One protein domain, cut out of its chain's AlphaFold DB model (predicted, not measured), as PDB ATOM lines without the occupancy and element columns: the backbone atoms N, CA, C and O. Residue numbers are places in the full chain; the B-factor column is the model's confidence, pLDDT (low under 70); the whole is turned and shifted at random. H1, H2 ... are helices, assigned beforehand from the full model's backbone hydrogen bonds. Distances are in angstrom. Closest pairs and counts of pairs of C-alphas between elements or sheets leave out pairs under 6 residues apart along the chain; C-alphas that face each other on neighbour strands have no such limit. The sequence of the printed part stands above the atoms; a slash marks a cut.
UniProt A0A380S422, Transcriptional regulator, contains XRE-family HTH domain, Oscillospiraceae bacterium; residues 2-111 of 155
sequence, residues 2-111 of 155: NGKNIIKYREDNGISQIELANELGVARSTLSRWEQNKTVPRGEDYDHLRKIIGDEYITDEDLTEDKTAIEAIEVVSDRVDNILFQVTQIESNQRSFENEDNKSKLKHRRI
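What this domain is: This is residues 2 to 111 of the 155 residues of the protein "Transcriptional regulator, contains XRE-family HTH domain" of Oscillospiraceae bacterium (UniProt A0A380S422). One very long helix, H5, runs past a small head of four short helices, H1 to H4, and its residues 87 to 111 stick out from the head as a free arm. In the head the helices that touch cross one another, H3 with both H1 and H2, and H2 with H4; H5 packs on H3 with residues 78 to 82, and a link of residues 54 to 67 without a named element leads from H4 to the start of H5. The printed part has 110 residues with five named helices, in the order H1, H2, H3, H4, H5, and no named strand, and its class is all helix. The whole is loose, with a radius of gyration of the C-alphas of 19.0 A, and spans 69 by 34 by 20 A, the greatest length being made by the arm.

How they stand to each other: H1, residues 3 to 12, is joined by a tight link of 4 residues to H2, residues 17 to 24. The two are close but not clearly touching, their closest C-alphas being those of Arg 10 and Leu 20, 7.2 A apart, and their lines are about perpendicular at 80 degrees. A tight link of 3 residues leads on to H3, residues 28 to 35, the hub, which touches three other helices. H3 touches H2, with the closest C-alphas, those of Ala 21 and Arg 28, 5.2 A apart and the lines about perpendicular at 86 degrees. H3 also touches H1, where the closest C-alphas are those of Gly 3 and Glu 35 at 3.8 A; their lines are only just about perpendicular, at 71 degrees. H4, residues 44 to 53, follows H3 after a short link of 8 residues, yet the two are apart. H4 touches H2 at a steep tilt of 66 degrees, opposite ways, and the closest C-alphas, those of Leu 24 and His 48, are 6.5 A apart. H1 and H4 are close but not clearly touching, with the C-alphas of Tyr 9 and Ile 53 closest at 6.5 A. H5, residues 68 to 111, touches H3 with residues 78 to 82 alone; the closest C-alphas are those of Thr 30 and Asp 78, 6.1 A apart. Their lines stand at a tilt of 36 degrees, only just steep, and run opposite ways. H5 is apart from H1, H2 and H4. In H1, H2, H3 and H4 every backbone O i to N i+4 pair is within hydrogen-bond range, and in H5 38 of 40 are.

Where its parts are: H1 begins at C-alpha 3, at (-54.095, 43.945, -3.254), and measures 14.5 A from first to last C-alpha. H2 and H3, with 8 residues each, both measure 10.5 A. H4 has 10 residues and measures 14.1 A. H5 has 44 residues and measures 65.6 A, from C-alpha 68 at (-66.879, 31.018, 2.318) to C-alpha 111 at (-5.757, 13.896, -14.416).

The domain as a whole: The two C-alphas farthest apart, those of Glu 65 and Ile 111, are 70.2 A from each other. Without residues 87 to 111, which stand free, the body of 85 residues spans 35 by 31 by 19 A and has a radius of gyration of 12.5 A. The printed part runs from residue 2 to residue 111 without a cut. The link from H4 to H5, 14 residues, is long. The mean pLDDT of the printed part is 80.6, and it is under 70 in residues 59 to 74, of which 68 to 74 belong to H5.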
ATOM      1  N   ASN A   2     -55.122  45.771   1.125       77.56
ATOM      2  CA  ASN A   2     -55.630  45.828  -0.247       77.56
ATOM      3  C   ASN A   2     -54.565  45.362  -1.260       77.56
ATOM      4  O   ASN A   2     -53.446  45.875  -1.271       77.56
ATOM      5  N   GLY A   3     -54.925  44.438  -2.151       83.94
ATOM      6  CA  GLY A   3     -54.095  43.945  -3.254       83.94
ATOM      7  C   GLY A   3     -53.567  45.036  -4.183       83.94
ATOM      8  O   GLY A   3     -52.459  44.926  -4.706       83.94
ATOM      9  N   LYS A   4     -54.299  46.149  -4.314       85.62
ATOM     10  CA  LYS A   4     -53.844  47.329  -5.066       85.62
ATOM     11  C   LYS A   4     -52.546  47.911  -4.521       85.62
ATOM     12  O   LYS A   4     -51.763  48.467  -5.285       85.62
ATOM     13  N   ASN A   5     -52.290  47.770  -3.226       87.31
ATOM     14  CA  ASN A   5     -51.077  48.315  -2.642       87.31
ATOM     15  C   ASN A   5     -49.845  47.472  -2.993       87.31
ATOM     16  O   ASN A   5     -48.760  48.022  -3.158       87.31
ATOM     17  N   ILE A   6     -50.030  46.160  -3.175       89.81
ATOM     18  CA  ILE A   6     -48.993  45.254  -3.683       89.81
ATOM     19  C   ILE A   6     -48.618  45.658  -5.112       89.81
ATOM     20  O   ILE A   6     -47.438  45.794  -5.426       89.81
ATOM     21  N   ILE A   7     -49.626  45.935  -5.952       90.12
ATOM     22  CA  ILE A   7     -49.420  46.441  -7.317       90.12
ATOM     23  C   ILE A   7     -48.635  47.754  -7.284       90.12
ATOM     24  O   ILE A   7     -47.659  47.896  -8.014       90.12
ATOM     25  N   LYS A   8     -49.033  48.689  -6.414       89.69
ATOM     26  CA  LYS A   8     -48.381  49.995  -6.292       89.69
ATOM     27  C   LYS A   8     -46.900  49.857  -5.929       89.69
ATOM     28  O   LYS A   8     -46.061  50.417  -6.621       89.69
ATOM     29  N   TYR A   9     -46.569  49.056  -4.916       91.69
ATOM     30  CA  TYR A   9     -45.175  48.774  -4.557       91.69
ATOM     31  C   TYR A   9     -44.381  48.197  -5.737       91.69
ATOM     32  O   TYR A   9     -43.262  48.630  -6.015       91.69
ATOM     33  N   ARG A  10     -44.971  47.231  -6.453       93.44
ATOM     34  CA  ARG A  10     -44.347  46.576  -7.605       93.44
ATOM     35  C   ARG A  10     -44.028  47.579  -8.722       93.44
ATOM     36  O   ARG A  10     -42.951  47.522  -9.311       93.44
ATOM     37  N   GLU A  11     -44.959  48.485  -9.005       92.25
ATOM     38  CA  GLU A  11     -44.814  49.525 -10.029       92.25
ATOM     39  C   GLU A  11     -43.816  50.612  -9.622       92.25
ATOM     40  O   GLU A  11     -42.958  50.961 -10.431       92.25
ATOM     41  N   ASP A  12     -43.858  51.069  -8.368       91.62
ATOM     42  CA  ASP A  12     -42.928  52.069  -7.826       91.62
ATOM     43  C   ASP A  12     -41.468  51.574  -7.867       91.62
ATOM     44  O   ASP A  12     -40.548  52.355  -8.109       91.62
ATOM     45  N   ASN A  13     -41.256  50.266  -7.689       91.38
ATOM     46  CA  ASN A  13     -39.935  49.632  -7.739       91.38
ATOM     47  C   ASN A  13     -39.565  49.075  -9.126       91.38
ATOM     48  O   ASN A  13     -38.467  48.549  -9.302       91.38
ATOM     49  N   GLY A  14     -40.455  49.172 -10.121       94.50
ATOM     50  CA  GLY A  14     -40.206  48.688 -11.484       94.50
ATOM     51  C   GLY A  14     -39.987  47.174 -11.599       94.50
ATOM     52  O   GLY A  14     -39.388  46.721 -12.574       94.50
ATOM     53  N   ILE A  15     -40.460  46.395 -10.624       94.44
ATOM     54  CA  ILE A  15     -40.293  44.940 -10.583       94.44
ATOM     55  C   ILE A  15     -41.503  44.226 -11.203       94.44
ATOM     56  O   ILE A  15     -42.621  44.738 -11.299       94.44
ATOM     57  N   SER A  16     -41.294  43.012 -11.685       93.75
ATOM     58  CA  SER A  16     -42.342  42.155 -12.228       93.75
ATOM     59  C   SER A  16     -43.000  41.320 -11.132       93.75
ATOM     60  O   SER A  16     -42.483  41.126 -10.034       93.75
ATOM     61  N   GLN A  17     -44.171  40.775 -11.449       90.94
ATOM     62  CA  GLN A  17     -44.919  39.939 -10.516       90.94
ATOM     63  C   GLN A  17     -44.158  38.655 -10.153       90.94
ATOM     64  O   GLN A  17     -44.272  38.153  -9.043       90.94
ATOM     65  N   ILE A  18     -43.373  38.104 -11.082       90.31
ATOM     66  CA  ILE A  18     -42.572  36.913 -10.790       90.31
ATOM     67  C   ILE A  18     -41.369  37.240  -9.900       90.31
ATOM     68  O   ILE A  18     -41.038  36.443  -9.034       90.31
ATOM     69  N   GLU A  19     -40.756  38.415 -10.063       89.88
ATOM     70  CA  GLU A  19     -39.646  38.865  -9.213       89.88
ATOM     71  C   GLU A  19     -40.103  39.071  -7.769       89.88
ATOM     72  O   GLU A  19     -39.501  38.499  -6.865       89.88
ATOM     73  N   LEU A  20     -41.218  39.779  -7.563       91.56
ATOM     74  CA  LEU A  20     -41.784  39.971  -6.227       91.56
ATOM     75  C   LEU A  20     -42.225  38.641  -5.594       91.56
ATOM     76  O   LEU A  20     -41.984  38.402  -4.415       91.56
ATOM     77  N   ALA A  21     -42.830  37.739  -6.373       90.25
ATOM     78  CA  ALA A  21     -43.232  36.424  -5.876       90.25
ATOM     79  C   ALA A  21     -42.020  35.580  -5.439       90.25
ATOM     80  O   ALA A  21     -42.059  34.951  -4.383       90.25
ATOM     81  N   ASN A  22     -40.925  35.626  -6.205       88.62
ATOM     82  CA  ASN A  22     -39.676  34.953  -5.852       88.62
ATOM     83  C   ASN A  22     -39.053  35.529  -4.574       88.62
ATOM     84  O   ASN A  22     -38.571  34.762  -3.746       88.62
ATOM     85  N   GLU A  23     -39.078  36.852  -4.402       88.88
ATOM     86  CA  GLU A  23     -38.584  37.513  -3.187       88.88
ATOM     87  C   GLU A  23     -39.406  37.125  -1.949       88.88
ATOM     88  O   GLU A  23     -38.855  36.879  -0.878       88.88
ATOM     89  N   LEU A  24     -40.724  36.990  -2.120       88.94
ATOM     90  CA  LEU A  24     -41.659  36.541  -1.087       88.94
ATOM     91  C   LEU A  24     -41.616  35.028  -0.832       88.94
ATOM     92  O   LEU A  24     -42.179  34.563   0.158       88.94
ATOM     93  N   GLY A  25     -40.981  34.255  -1.715       85.88
ATOM     94  CA  GLY A  25     -40.971  32.795  -1.648       85.88
ATOM     95  C   GLY A  25     -42.325  32.148  -1.954       85.88
ATOM     96  O   GLY A  25     -42.572  31.029  -1.510       85.88
ATOM     97  N   VAL A  26     -43.196  32.825  -2.709       87.25
ATOM     98  CA  VAL A  26     -44.528  32.330  -3.089       87.25
ATOM     99  C   VAL A  26     -44.648  32.137  -4.597       87.25
ATOM    100  O   VAL A  26     -43.879  32.681  -5.388       87.25
ATOM    101  N   ALA A  27     -45.653  31.378  -5.033       88.25
ATOM    102  CA  ALA A  27     -45.926  31.234  -6.454       88.25
ATOM    103  C   ALA A  27     -46.435  32.555  -7.064       88.25
ATOM    104  O   ALA A  27     -47.208  33.304  -6.461       88.25
ATOM    105  N   ARG A  28     -46.071  32.820  -8.326       91.69
ATOM    106  CA  ARG A  28     -46.566  33.985  -9.087       91.69
ATOM    107  C   ARG A  28     -48.097  34.014  -9.172       91.69
ATOM    108  O   ARG A  28     -48.686  35.094  -9.204       91.69
ATOM    109  N   SER A  29     -48.747  32.847  -9.221       85.06
ATOM    110  CA  SER A  29     -50.210  32.714  -9.165       85.06
ATOM    111  C   SER A  29     -50.768  33.230  -7.839       85.06
ATOM    112  O   SER A  29     -51.687  34.044  -7.866       85.06
ATOM    113  N   THR A  30     -50.168  32.847  -6.709       87.06
ATOM    114  CA  THR A  30     -50.532  33.318  -5.365       87.06
ATOM    115  C   THR A  30     -50.461  34.840  -5.276       87.06
ATOM    116  O   THR A  30     -51.461  35.480  -4.947       87.06
ATOM    117  N   LEU A  31     -49.343  35.445  -5.699       90.00
ATOM    118  CA  LEU A  31     -49.217  36.907  -5.731       90.00
ATOM    119  C   LEU A  31     -50.286  37.555  -6.631       90.00
ATOM    120  O   LEU A  31     -50.848  38.589  -6.286       90.00
ATOM    121  N   SER A  32     -50.637  36.922  -7.757       88.12
ATOM    122  CA  SER A  32     -51.710  37.401  -8.646       88.12
ATOM    123  C   SER A  32     -53.064  37.477  -7.986       88.12
ATOM    124  O   SER A  32     -53.862  38.349  -8.327       88.12
ATOM    125  N   ARG A  33     -53.353  36.532  -7.099       86.69
ATOM    126  CA  ARG A  33     -54.629  36.473  -6.395       86.69
ATOM    127  C   ARG A  33     -54.676  37.519  -5.297       86.69
ATOM    128  O   ARG A  33     -55.718  38.157  -5.153       86.69
ATOM    129  N   TRP A  34     -53.552  37.756  -4.616       89.56
ATOM    130  CA  TRP A  34     -53.415  38.855  -3.661       89.56
ATOM    131  C   TRP A  34     -53.624  40.207  -4.334       89.56
ATOM    132  O   TRP A  34     -54.479  40.969  -3.897       89.56
ATOM    133  N   GLU A  35     -52.929  40.476  -5.442       89.06
ATOM    134  CA  GLU A  35     -53.073  41.721  -6.212       89.06
ATOM    135  C   GLU A  35     -54.517  41.950  -6.704       89.06
ATOM    136  O   GLU A  35     -54.995  43.083  -6.752       89.06
ATOM    137  N   GLN A  36     -55.244  40.873  -7.020       85.44
ATOM    138  CA  GLN A  36     -56.645  40.907  -7.459       85.44
ATOM    139  C   GLN A  36     -57.664  40.908  -6.304       85.44
ATOM    140  O   GLN A  36     -58.861  40.830  -6.576       85.44
ATOM    141  N   ASN A  37     -57.224  40.974  -5.040       83.12
ATOM    142  CA  ASN A  37     -58.065  40.850  -3.838       83.12
ATOM    143  C   ASN A  37     -58.888  39.546  -3.758       83.12
ATOM    144  O   ASN A  37     -59.840  39.456  -2.979       83.12
ATOM    145  N   LYS A  38     -58.525  38.525  -4.544       79.38
ATOM    146  CA  LYS A  38     -59.180  37.208  -4.518       79.38
ATOM    147  C   LYS A  38     -58.830  36.471  -3.231       79.38
ATOM    148  O   LYS A  38     -59.711  36.018  -2.509       79.38
ATOM    149  N   THR A  39     -57.549  36.493  -2.875       79.44
ATOM    150  CA  THR A  39     -57.058  36.057  -1.569       79.44
ATOM    151  C   THR A  39     -56.357  37.175  -0.836       79.44
ATOM    152  O   THR A  39     -55.961  38.183  -1.414       79.44
ATOM    153  N   VAL A  40     -56.206  36.975   0.468       81.81
ATOM    154  CA  VAL A  40     -55.363  37.813   1.313       81.81
ATOM    155  C   VAL A  40     -54.210  36.960   1.842       81.81
ATOM    156  O   VAL A  40     -54.447  35.799   2.194       81.81
ATOM    157  N   PRO A  41     -52.984  37.500   1.909       83.81
ATOM    158  CA  PRO A  41     -51.872  36.841   2.588       83.81
ATOM    159  C   PRO A  41     -52.227  36.640   4.070       83.81
ATOM    160  O   PRO A  41     -52.865  37.501   4.685       83.81
ATOM    161  N   ARG A  42     -51.862  35.491   4.648       81.31
ATOM    162  CA  ARG A  42     -52.166  35.128   6.046       81.31
ATOM    163  C   ARG A  42     -50.928  34.523   6.713       81.31
ATOM    164  O   ARG A  42     -50.156  33.841   6.051       81.31
ATOM    165  N   GLY A  43     -50.781  34.708   8.026       84.06
ATOM    166  CA  GLY A  43     -49.681  34.114   8.798       84.06
ATOM    167  C   GLY A  43     -48.304  34.599   8.328       84.06
ATOM    168  O   GLY A  43     -48.112  35.797   8.144       84.06
ATOM    169  N   GLU A  44     -47.377  33.667   8.098       80.81
ATOM    170  CA  GLU A  44     -45.991  33.962   7.692       80.81
ATOM    171  C   GLU A  44     -45.909  34.770   6.389       80.81
ATOM    172  O   GLU A  44     -45.119  35.707   6.295       80.81
ATOM    173  N   ASP A  45     -46.783  34.484   5.419       83.44
ATOM    174  CA  ASP A  45     -46.845  35.214   4.148       83.44
ATOM    175  C   ASP A  45     -47.185  36.695   4.358       83.44
ATOM    176  O   ASP A  45     -46.660  37.565   3.665       83.44
ATOM    177  N   TYR A  46     -48.053  36.996   5.331       85.25
ATOM    178  CA  TYR A  46     -48.409  38.372   5.678       85.25
ATOM    179  C   TYR A  46     -47.228  39.102   6.323       85.25
ATOM    180  O   TYR A  46     -46.925  40.234   5.944       85.25
ATOM    181  N   ASP A  47     -46.528  38.442   7.248       84.81
ATOM    182  CA  ASP A  47     -45.365  39.018   7.927       84.81
ATOM    183  C   ASP A  47     -44.202  39.263   6.951       84.81
ATOM    184  O   ASP A  47     -43.559  40.317   6.991       84.81
ATOM    185  N   HIS A  48     -43.957  38.329   6.027       86.69
ATOM    186  CA  HIS A  48     -42.950  38.471   4.974       86.69
ATOM    187  C   HIS A  48     -43.295  39.589   3.996       86.69
ATOM    188  O   HIS A  48     -42.446  40.433   3.696       86.69
ATOM    189  N   LEU A  49     -44.547  39.634   3.539       88.38
ATOM    190  CA  LEU A  49     -45.015  40.678   2.639       88.38
ATOM    191  C   LEU A  49     -44.892  42.059   3.274       88.38
ATOM    192  O   LEU A  49     -44.371  42.977   2.646       88.38
ATOM    193  N   ARG A  50     -45.298  42.192   4.538       86.69
ATOM    194  CA  ARG A  50     -45.156  43.426   5.309       86.69
ATOM    195  C   ARG A  50     -43.697  43.850   5.457       86.69
ATOM    196  O   ARG A  50     -43.393  45.032   5.337       86.69
ATOM    197  N   LYS A  51     -42.788  42.900   5.678       87.69
ATOM    198  CA  LYS A  51     -41.350  43.173   5.790       87.69
ATOM    199  C   LYS A  51     -40.735  43.688   4.484       87.69
ATOM    200  O   LYS A  51     -39.849  44.534   4.550       87.69
ATOM    201  N   ILE A  52     -41.170  43.166   3.337       87.56
ATOM    202  CA  ILE A  52     -40.638  43.542   2.016       87.56
ATOM    203  C   ILE A  52     -41.237  44.865   1.543       87.56
ATOM    204  O   ILE A  52     -40.513  45.781   1.172       87.56
ATOM    205  N   ILE A  53     -42.563  44.968   1.582       85.75
ATOM    206  CA  ILE A  53     -43.287  46.105   1.017       85.75
ATOM    207  C   ILE A  53     -43.262  47.323   1.961       85.75
ATOM    208  O   ILE A  53     -43.297  48.464   1.505       85.75
ATOM    209  N   GLY A  54     -43.174  47.094   3.272       81.69
ATOM    210  CA  GLY A  54     -43.187  48.140   4.290       81.69
ATOM    211  C   GLY A  54     -44.593  48.620   4.667       81.69
ATOM    212  O   GLY A  54     -45.559  48.501   3.912       81.69
ATOM    213  N   ASP A  55     -44.697  49.194   5.868       73.31
ATOM    214  CA  ASP A  55     -45.967  49.628   6.474       73.31
ATOM    215  C   ASP A  55     -46.659  50.765   5.693       73.31
ATOM    216  O   ASP A  55     -47.864  50.959   5.828       73.31
ATOM    217  N   GLU A  56     -45.929  51.480   4.830       72.50
ATOM    218  CA  GLU A  56     -46.447  52.578   3.996       72.50
ATOM    219  C   GLU A  56     -47.517  52.123   2.988       72.50
ATOM    220  O   GLU A  56     -48.438  52.873   2.660       72.50
ATOM    221  N   TYR A  57     -47.436  50.878   2.522       71.31
ATOM    222  CA  TYR A  57     -48.350  50.320   1.527       71.31
ATOM    223  C   TYR A  57     -49.409  49.407   2.162       71.31
ATOM    224  O   TYR A  57     -50.104  48.678   1.460       71.31
ATOM    225  N   ILE A  58     -49.593  49.395   3.480       70.06
ATOM    226  CA  ILE A  58     -50.640  48.575   4.104       70.06
ATOM    227  C   ILE A  58     -51.796  49.486   4.508       70.06
ATOM    228  O   ILE A  58     -51.718  50.213   5.489       70.06
ATOM    229  N   THR A  59     -52.891  49.438   3.746       65.19
ATOM    230  CA  THR A  59     -54.161  50.068   4.122       65.19
ATOM    231  C   THR A  59     -55.238  49.002   4.294       65.19
ATOM    232  O   THR A  59     -55.343  48.035   3.520       65.19
ATOM    233  N   ASP A  60     -56.009  49.153   5.364       59.00
ATOM    234  CA  ASP A  60     -57.091  48.256   5.744       59.00
ATOM    235  C   ASP A  60     -58.400  48.778   5.185       59.00
ATOM    236  O   ASP A  60     -59.223  49.331   5.906       59.00
ATOM    237  N   GLU A  61     -58.588  48.630   3.876       63.19
ATOM    238  CA  GLU A  61     -59.872  48.956   3.276       63.19
ATOM    239  C   GLU A  61     -60.377  47.829   2.375       63.19
ATOM    240  O   GLU A  61     -59.734  47.436   1.399       63.19
ATOM    241  N   ASP A  62     -61.566  47.380   2.779       50.41
ATOM    242  CA  ASP A  62     -62.611  46.651   2.069       50.41
ATOM    243  C   ASP A  62     -62.541  45.109   2.001       50.41
ATOM    244  O   ASP A  62     -61.839  44.493   1.200       50.41
ATOM    245  N   LEU A  63     -63.355  44.477   2.854       51.59
ATOM    246  CA  LEU A  63     -63.745  43.068   2.803       51.59
ATOM    247  C   LEU A  63     -65.275  43.025   2.755       51.59
ATOM    248  O   LEU A  63     -65.915  43.033   3.805       51.59
ATOM    249  N   THR A  64     -65.867  42.946   1.564       46.62
ATOM    250  CA  THR A  64     -67.296  42.642   1.426       46.62
ATOM    251  C   THR A  64     -67.546  41.406   0.559       46.62
ATOM    252  O   THR A  64     -67.172  41.328  -0.605       46.62
ATOM    253  N   GLU A  65     -68.145  40.439   1.256       56.84
ATOM    254  CA  GLU A  65     -69.237  39.529   0.892       56.84
ATOM    255  C   GLU A  65     -69.051  38.395  -0.143       56.84
ATOM    256  O   GLU A  65     -68.594  38.559  -1.266       56.84
ATOM    257  N   ASP A  66     -69.505  37.220   0.319       53.06
ATOM    258  CA  ASP A  66     -69.711  35.918  -0.340       53.06
ATOM    259  C   ASP A  66     -68.497  34.996  -0.588       53.06
ATOM    260  O   ASP A  66     -68.335  34.347  -1.621       53.06
ATOM    261  N   LYS A  67     -67.618  34.912   0.420       56.84
ATOM    262  CA  LYS A  67     -66.295  34.268   0.350       56.84
ATOM    263  C   LYS A  67     -66.218  32.784   0.746       56.84
ATOM    264  O   LYS A  67     -65.272  32.115   0.369       56.84
ATOM    265  N   THR A  68     -67.166  32.212   1.484       59.84
ATOM    266  CA  THR A  68     -66.879  31.018   2.318       59.84
ATOM    267  C   THR A  68     -66.658  29.694   1.568       59.84
ATOM    268  O   THR A  68     -65.782  28.921   1.955       59.84
ATOM    269  N   ALA A  69     -67.408  29.405   0.499       59.06
ATOM    270  CA  ALA A  69     -67.238  28.164  -0.275       59.06
ATOM    271  C   ALA A  69     -66.133  28.276  -1.341       59.06
ATOM    272  O   ALA A  69     -65.394  27.318  -1.586       59.06
ATOM    273  N   ILE A  70     -65.995  29.461  -1.942       59.34
ATOM    274  CA  ILE A  70     -64.948  29.770  -2.919       59.34
ATOM    275  C   ILE A  70     -63.584  29.849  -2.216       59.34
ATOM    276  O   ILE A  70     -62.637  29.243  -2.713       59.34
ATOM    277  N   GLU A  71     -63.501  30.449  -1.017       61.66
ATOM    278  CA  GLU A  71     -62.272  30.518  -0.208       61.66
ATOM    279  C   GLU A  71     -61.702  29.131   0.101       61.66
ATOM    280  O   GLU A  71     -60.490  28.962   0.078       61.66
ATOM    281  N   ALA A  72     -62.532  28.118   0.372       66.44
ATOM    282  CA  ALA A  72     -62.024  26.790   0.718       66.44
ATOM    283  C   ALA A  72     -61.288  26.118  -0.455       66.44
ATOM    284  O   ALA A  72     -60.203  25.564  -0.277       66.44
ATOM    285  N   ILE A  73     -61.851  26.198  -1.664       68.31
ATOM    286  CA  ILE A  73     -61.223  25.679  -2.892       68.31
ATOM    287  C   ILE A  73     -59.991  26.520  -3.251       68.31
ATOM    288  O   ILE A  73     -58.950  25.997  -3.650       68.31
ATOM    289  N   GLU A  74     -60.095  27.830  -3.057       68.56
ATOM    290  CA  GLU A  74     -59.038  28.802  -3.297       68.56
ATOM    291  C   GLU A  74     -57.811  28.571  -2.404       68.56
ATOM    292  O   GLU A  74     -56.698  28.506  -2.930       68.56
ATOM    293  N   VAL A  75     -58.013  28.309  -1.110       72.81
ATOM    294  CA  VAL A  75     -56.957  27.984  -0.138       72.81
ATOM    295  C   VAL A  75     -56.252  26.666  -0.472       72.81
ATOM    296  O   VAL A  75     -55.037  26.555  -0.297       72.81
ATOM    297  N   VAL A  76     -56.980  25.652  -0.956       79.44
ATOM    298  CA  VAL A  76     -56.360  24.382  -1.378       79.44
ATOM    299  C   VAL A  76     -55.483  24.595  -2.610       79.44
ATOM    300  O   VAL A  76     -54.356  24.103  -2.635       79.44
ATOM    301  N   SER A  77     -55.958  25.367  -3.592       77.50
ATOM    302  CA  SER A  77     -55.168  25.712  -4.782       77.50
ATOM    303  C   SER A  77     -53.884  26.466  -4.423       77.50
ATOM    304  O   SER A  77     -52.829  26.138  -4.955       77.50
ATOM    305  N   ASP A  78     -53.938  27.412  -3.478       74.81
ATOM    306  CA  ASP A  78     -52.749  28.160  -3.036       74.81
ATOM    307  C   ASP A  78     -51.702  27.248  -2.383       74.81
ATOM    308  O   ASP A  78     -50.503  27.388  -2.624       74.81
ATOM    309  N   ARG A  79     -52.147  26.272  -1.581       79.81
ATOM    310  CA  ARG A  79     -51.244  25.285  -0.974       79.81
ATOM    311  C   ARG A  79     -50.583  24.399  -2.024       79.81
ATOM    312  O   ARG A  79     -49.397  24.113  -1.896       79.81
ATOM    313  N   VAL A  80     -51.329  23.972  -3.043       83.94
ATOM    314  CA  VAL A  80     -50.784  23.166  -4.147       83.94
ATOM    315  C   VAL A  80     -49.746  23.962  -4.937       83.94
ATOM    316  O   VAL A  80     -48.668  23.434  -5.194       83.94
ATOM    317  N   ASP A  81     -50.025  25.227  -5.257       80.50
ATOM    318  CA  ASP A  81     -49.095  26.092  -5.992       80.50
ATOM    319  C   ASP A  81     -47.805  26.356  -5.202       80.50
ATOM    320  O   ASP A  81     -46.712  26.297  -5.768       80.50
ATOM    321  N   ASN A  82     -47.907  26.583  -3.888       81.88
ATOM    322  CA  ASN A  82     -46.737  26.745  -3.024       81.88
ATOM    323  C   ASN A  82     -45.911  25.449  -2.940       81.88
ATOM    324  O   ASN A  82     -44.693  25.476  -3.103       81.88
ATOM    325  N   ILE A  83     -46.561  24.290  -2.761       86.81
ATOM    326  CA  ILE A  83     -45.864  22.992  -2.770       86.81
ATOM    327  C   ILE A  83     -45.171  22.772  -4.116       86.81
ATOM    328  O   ILE A  83     -44.004  22.387  -4.138       86.81
ATOM    329  N   LEU A  84     -45.854  23.039  -5.230       86.44
ATOM    330  CA  LEU A  84     -45.274  22.904  -6.562       86.44
ATOM    331  C   LEU A  84     -44.056  23.819  -6.717       86.44
ATOM    332  O   LEU A  84     -43.017  23.372  -7.196       86.44
ATOM    333  N   PHE A  85     -44.146  25.065  -6.251       86.75
ATOM    334  CA  PHE A  85     -43.016  25.987  -6.253       86.75
ATOM    335  C   PHE A  85     -41.838  25.439  -5.434       86.75
ATOM    336  O   PHE A  85     -40.729  25.334  -5.959       86.75
ATOM    337  N   GLN A  86     -42.068  24.990  -4.198       85.88
ATOM    338  CA  GLN A  86     -41.018  24.393  -3.364       85.88
ATOM    339  C   GLN A  86     -40.385  23.161  -4.021       85.88
ATOM    340  O   GLN A  86     -39.160  23.046  -4.049       85.88
ATOM    341  N   VAL A  87     -41.192  22.275  -4.614       88.31
ATOM    342  CA  VAL A  87     -40.702  21.105  -5.359       88.31
ATOM    343  C   VAL A  87     -39.810  21.541  -6.523       88.31
ATOM    344  O   VAL A  87     -38.706  21.019  -6.660       88.31
ATOM    345  N   THR A  88     -40.212  22.548  -7.307       83.06
ATOM    346  CA  THR A  88     -39.383  23.042  -8.423       83.06
ATOM    347  C   THR A  88     -38.053  23.640  -7.960       83.06
ATOM    348  O   THR A  88     -37.017  23.390  -8.584       83.06
ATOM    349  N   GLN A  89     -38.042  24.371  -6.841       83.81
ATOM    350  CA  GLN A  89     -36.807  24.899  -6.254       83.81
ATOM    351  C   GLN A  89     -35.889  23.760  -5.782       83.81
ATOM    352  O   GLN A  89     -34.694  23.766  -6.087       83.81
ATOM    353  N   ILE A  90     -36.441  22.736  -5.119       84.12
ATOM    354  CA  ILE A  90     -35.694  21.551  -4.667       84.12
ATOM    355  C   ILE A  90     -35.077  20.799  -5.851       84.12
ATOM    356  O   ILE A  90     -33.887  20.486  -5.814       84.12
ATOM    357  N   GLU A  91     -35.839  20.545  -6.916       84.56
ATOM    358  CA  GLU A  91     -35.336  19.871  -8.121       84.56
ATOM    359  C   GLU A  91     -34.205  20.654  -8.800       84.56
ATOM    360  O   GLU A  91     -33.253  20.065  -9.324       84.56
ATOM    361  N   SER A  92     -34.298  21.988  -8.812       77.38
ATOM    362  CA  SER A  92     -33.257  22.845  -9.384       77.38
ATOM    363  C   SER A  92     -31.957  22.783  -8.571       77.38
ATOM    364  O   SER A  92     -30.879  22.639  -9.153       77.38
ATOM    365  N   ASN A  93     -32.061  22.771  -7.237       81.56
ATOM    366  CA  ASN A  93     -30.928  22.613  -6.329       81.56
ATOM    367  C   ASN A  93     -30.308  21.215  -6.438       81.56
ATOM    368  O   ASN A  93     -29.090  21.080  -6.496       81.56
ATOM    369  N   GLN A  94     -31.117  20.157  -6.532       81.69
ATOM    370  CA  GLN A  94     -30.599  18.801  -6.747       81.69
ATOM    371  C   GLN A  94     -29.773  18.711  -8.038       81.69
ATOM    372  O   GLN A  94     -28.673  18.157  -8.030       81.69
ATOM    373  N   ARG A  95     -30.255  19.320  -9.130       76.56
ATOM    374  CA  ARG A  95     -29.520  19.374 -10.403       76.56
ATOM    375  C   ARG A  95     -28.215  20.166 -10.319       76.56
ATOM    376  O   ARG A  95     -27.249  19.793 -10.986       76.56
ATOM    377  N   SER A  96     -28.154  21.254  -9.549       75.56
ATOM    378  CA  SER A  96     -26.907  22.013  -9.390       75.56
ATOM    379  C   SER A  96     -25.858  21.214  -8.608       75.56
ATOM    380  O   SER A  96     -24.724  21.112  -9.081       75.56
ATOM    381  N   PHE A  97     -26.247  20.546  -7.514       74.75
ATOM    382  CA  PHE A  97     -25.364  19.642  -6.764       74.75
ATOM    383  C   PHE A  97     -24.833  18.488  -7.627       74.75
ATOM    384  O   PHE A  97     -23.629  18.225  -7.639       74.75
ATOM    385  N   GLU A  98     -25.699  17.827  -8.405       78.31
ATOM    386  CA  GLU A  98     -25.288  16.707  -9.264       78.31
ATOM    387  C   GLU A  98     -24.275  17.141 -10.341       78.31
ATOM    388  O   GLU A  98     -23.296  16.437 -10.620       78.31
ATOM    389  N   ASN A  99     -24.459  18.330 -10.920       76.31
ATOM    390  CA  ASN A  99     -23.552  18.876 -11.926       76.31
ATOM    391  C   ASN A  99     -22.165  19.211 -11.356       76.31
ATOM    392  O   ASN A  99     -21.150  18.953 -12.016       76.31
ATOM    393  N   GLU A 100     -22.093  19.763 -10.143       79.25
ATOM    394  CA  GLU A 100     -20.819  20.059  -9.478       79.25
ATOM    395  C   GLU A 100     -20.052  18.783  -9.115       79.25
ATOM    396  O   GLU A 100     -18.851  18.667  -9.405       79.25
ATOM    397  N   ASP A 101     -20.759  17.785  -8.586       80.00
ATOM    398  CA  ASP A 101     -20.202  16.469  -8.281       80.00
ATOM    399  C   ASP A 101     -19.687  15.753  -9.535       80.00
ATOM    400  O   ASP A 101     -18.604  15.158  -9.529       80.00
ATOM    401  N   ASN A 102     -20.426  15.808 -10.645       81.06
ATOM    402  CA  ASN A 102     -19.979  15.194 -11.893       81.06
ATOM    403  C   ASN A 102     -18.744  15.917 -12.460       81.06
ATOM    404  O   ASN A 102     -17.774  15.277 -12.879       81.06
ATOM    405  N   LYS A 103     -18.721  17.257 -12.408       80.69
ATOM    406  CA  LYS A 103     -17.582  18.074 -12.858       80.69
ATOM    407  C   LYS A 103     -16.306  17.766 -12.068       80.69
ATOM    408  O   LYS A 103     -15.234  17.634 -12.671       80.69
ATOM    409  N   SER A 104     -16.405  17.615 -10.746       77.25
ATOM    410  CA  SER A 104     -15.263  17.278  -9.885       77.25
ATOM    411  C   SER A 104     -14.730  15.865 -10.175       77.25
ATOM    412  O   SER A 104     -13.524  15.686 -10.398       77.25
ATOM    413  N   LYS A 105     -15.620  14.870 -10.307       79.19
ATOM    414  CA  LYS A 105     -15.269  13.483 -10.669       79.19
ATOM    415  C   LYS A 105     -14.590  13.402 -12.039       79.19
ATOM    416  O   LYS A 105     -13.577  12.710 -12.187       79.19
ATOM    417  N   LEU A 106     -15.088  14.128 -13.042       79.00
ATOM    418  CA  LEU A 106     -14.531  14.108 -14.398       79.00
ATOM    419  C   LEU A 106     -13.115  14.707 -14.459       79.00
ATOM    420  O   LEU A 106     -12.246  14.163 -15.148       79.00
ATOM    421  N   LYS A 107     -12.853  15.779 -13.696       82.19
ATOM    422  CA  LYS A 107     -11.515  16.388 -13.575       82.19
ATOM    423  C   LYS A 107     -10.500  15.384 -13.024       82.19
ATOM    424  O   LYS A 107      -9.424  15.232 -13.600       82.19
ATOM    425  N   HIS A 108     -10.860  14.643 -11.973       82.44
ATOM    426  CA  HIS A 108      -9.986  13.607 -11.416       82.44
ATOM    427  C   HIS A 108      -9.716  12.464 -12.400       82.44
ATOM    428  O   HIS A 108      -8.575  12.010 -12.499       82.44
ATOM    429  N   ARG A 109     -10.724  12.020 -13.167       82.56
ATOM    430  CA  ARG A 109     -10.533  10.986 -14.201       82.56
ATOM    431  C   ARG A 109      -9.536  11.437 -15.272       82.56
ATOM    432  O   ARG A 109      -8.612  10.689 -15.574       82.56
ATOM    433  N   ARG A 110      -9.659  12.672 -15.776       89.62
ATOM    434  CA  ARG A 110      -8.731  13.233 -16.778       89.62
ATOM    435  C   ARG A 110      -7.293  13.325 -16.260       89.62
ATOM    436  O   ARG A 110      -6.378  12.916 -16.966       89.62
ATOM    437  N   ILE A 111      -7.096  13.795 -15.025       89.56
ATOM    438  CA  ILE A 111      -5.757  13.896 -14.416       89.56
ATOM    439  C   ILE A 111      -5.103  12.512 -14.293       89.56
ATOM    440  O   ILE A 111      -3.943  12.349 -14.669       89.56
TER     441      ILE A 111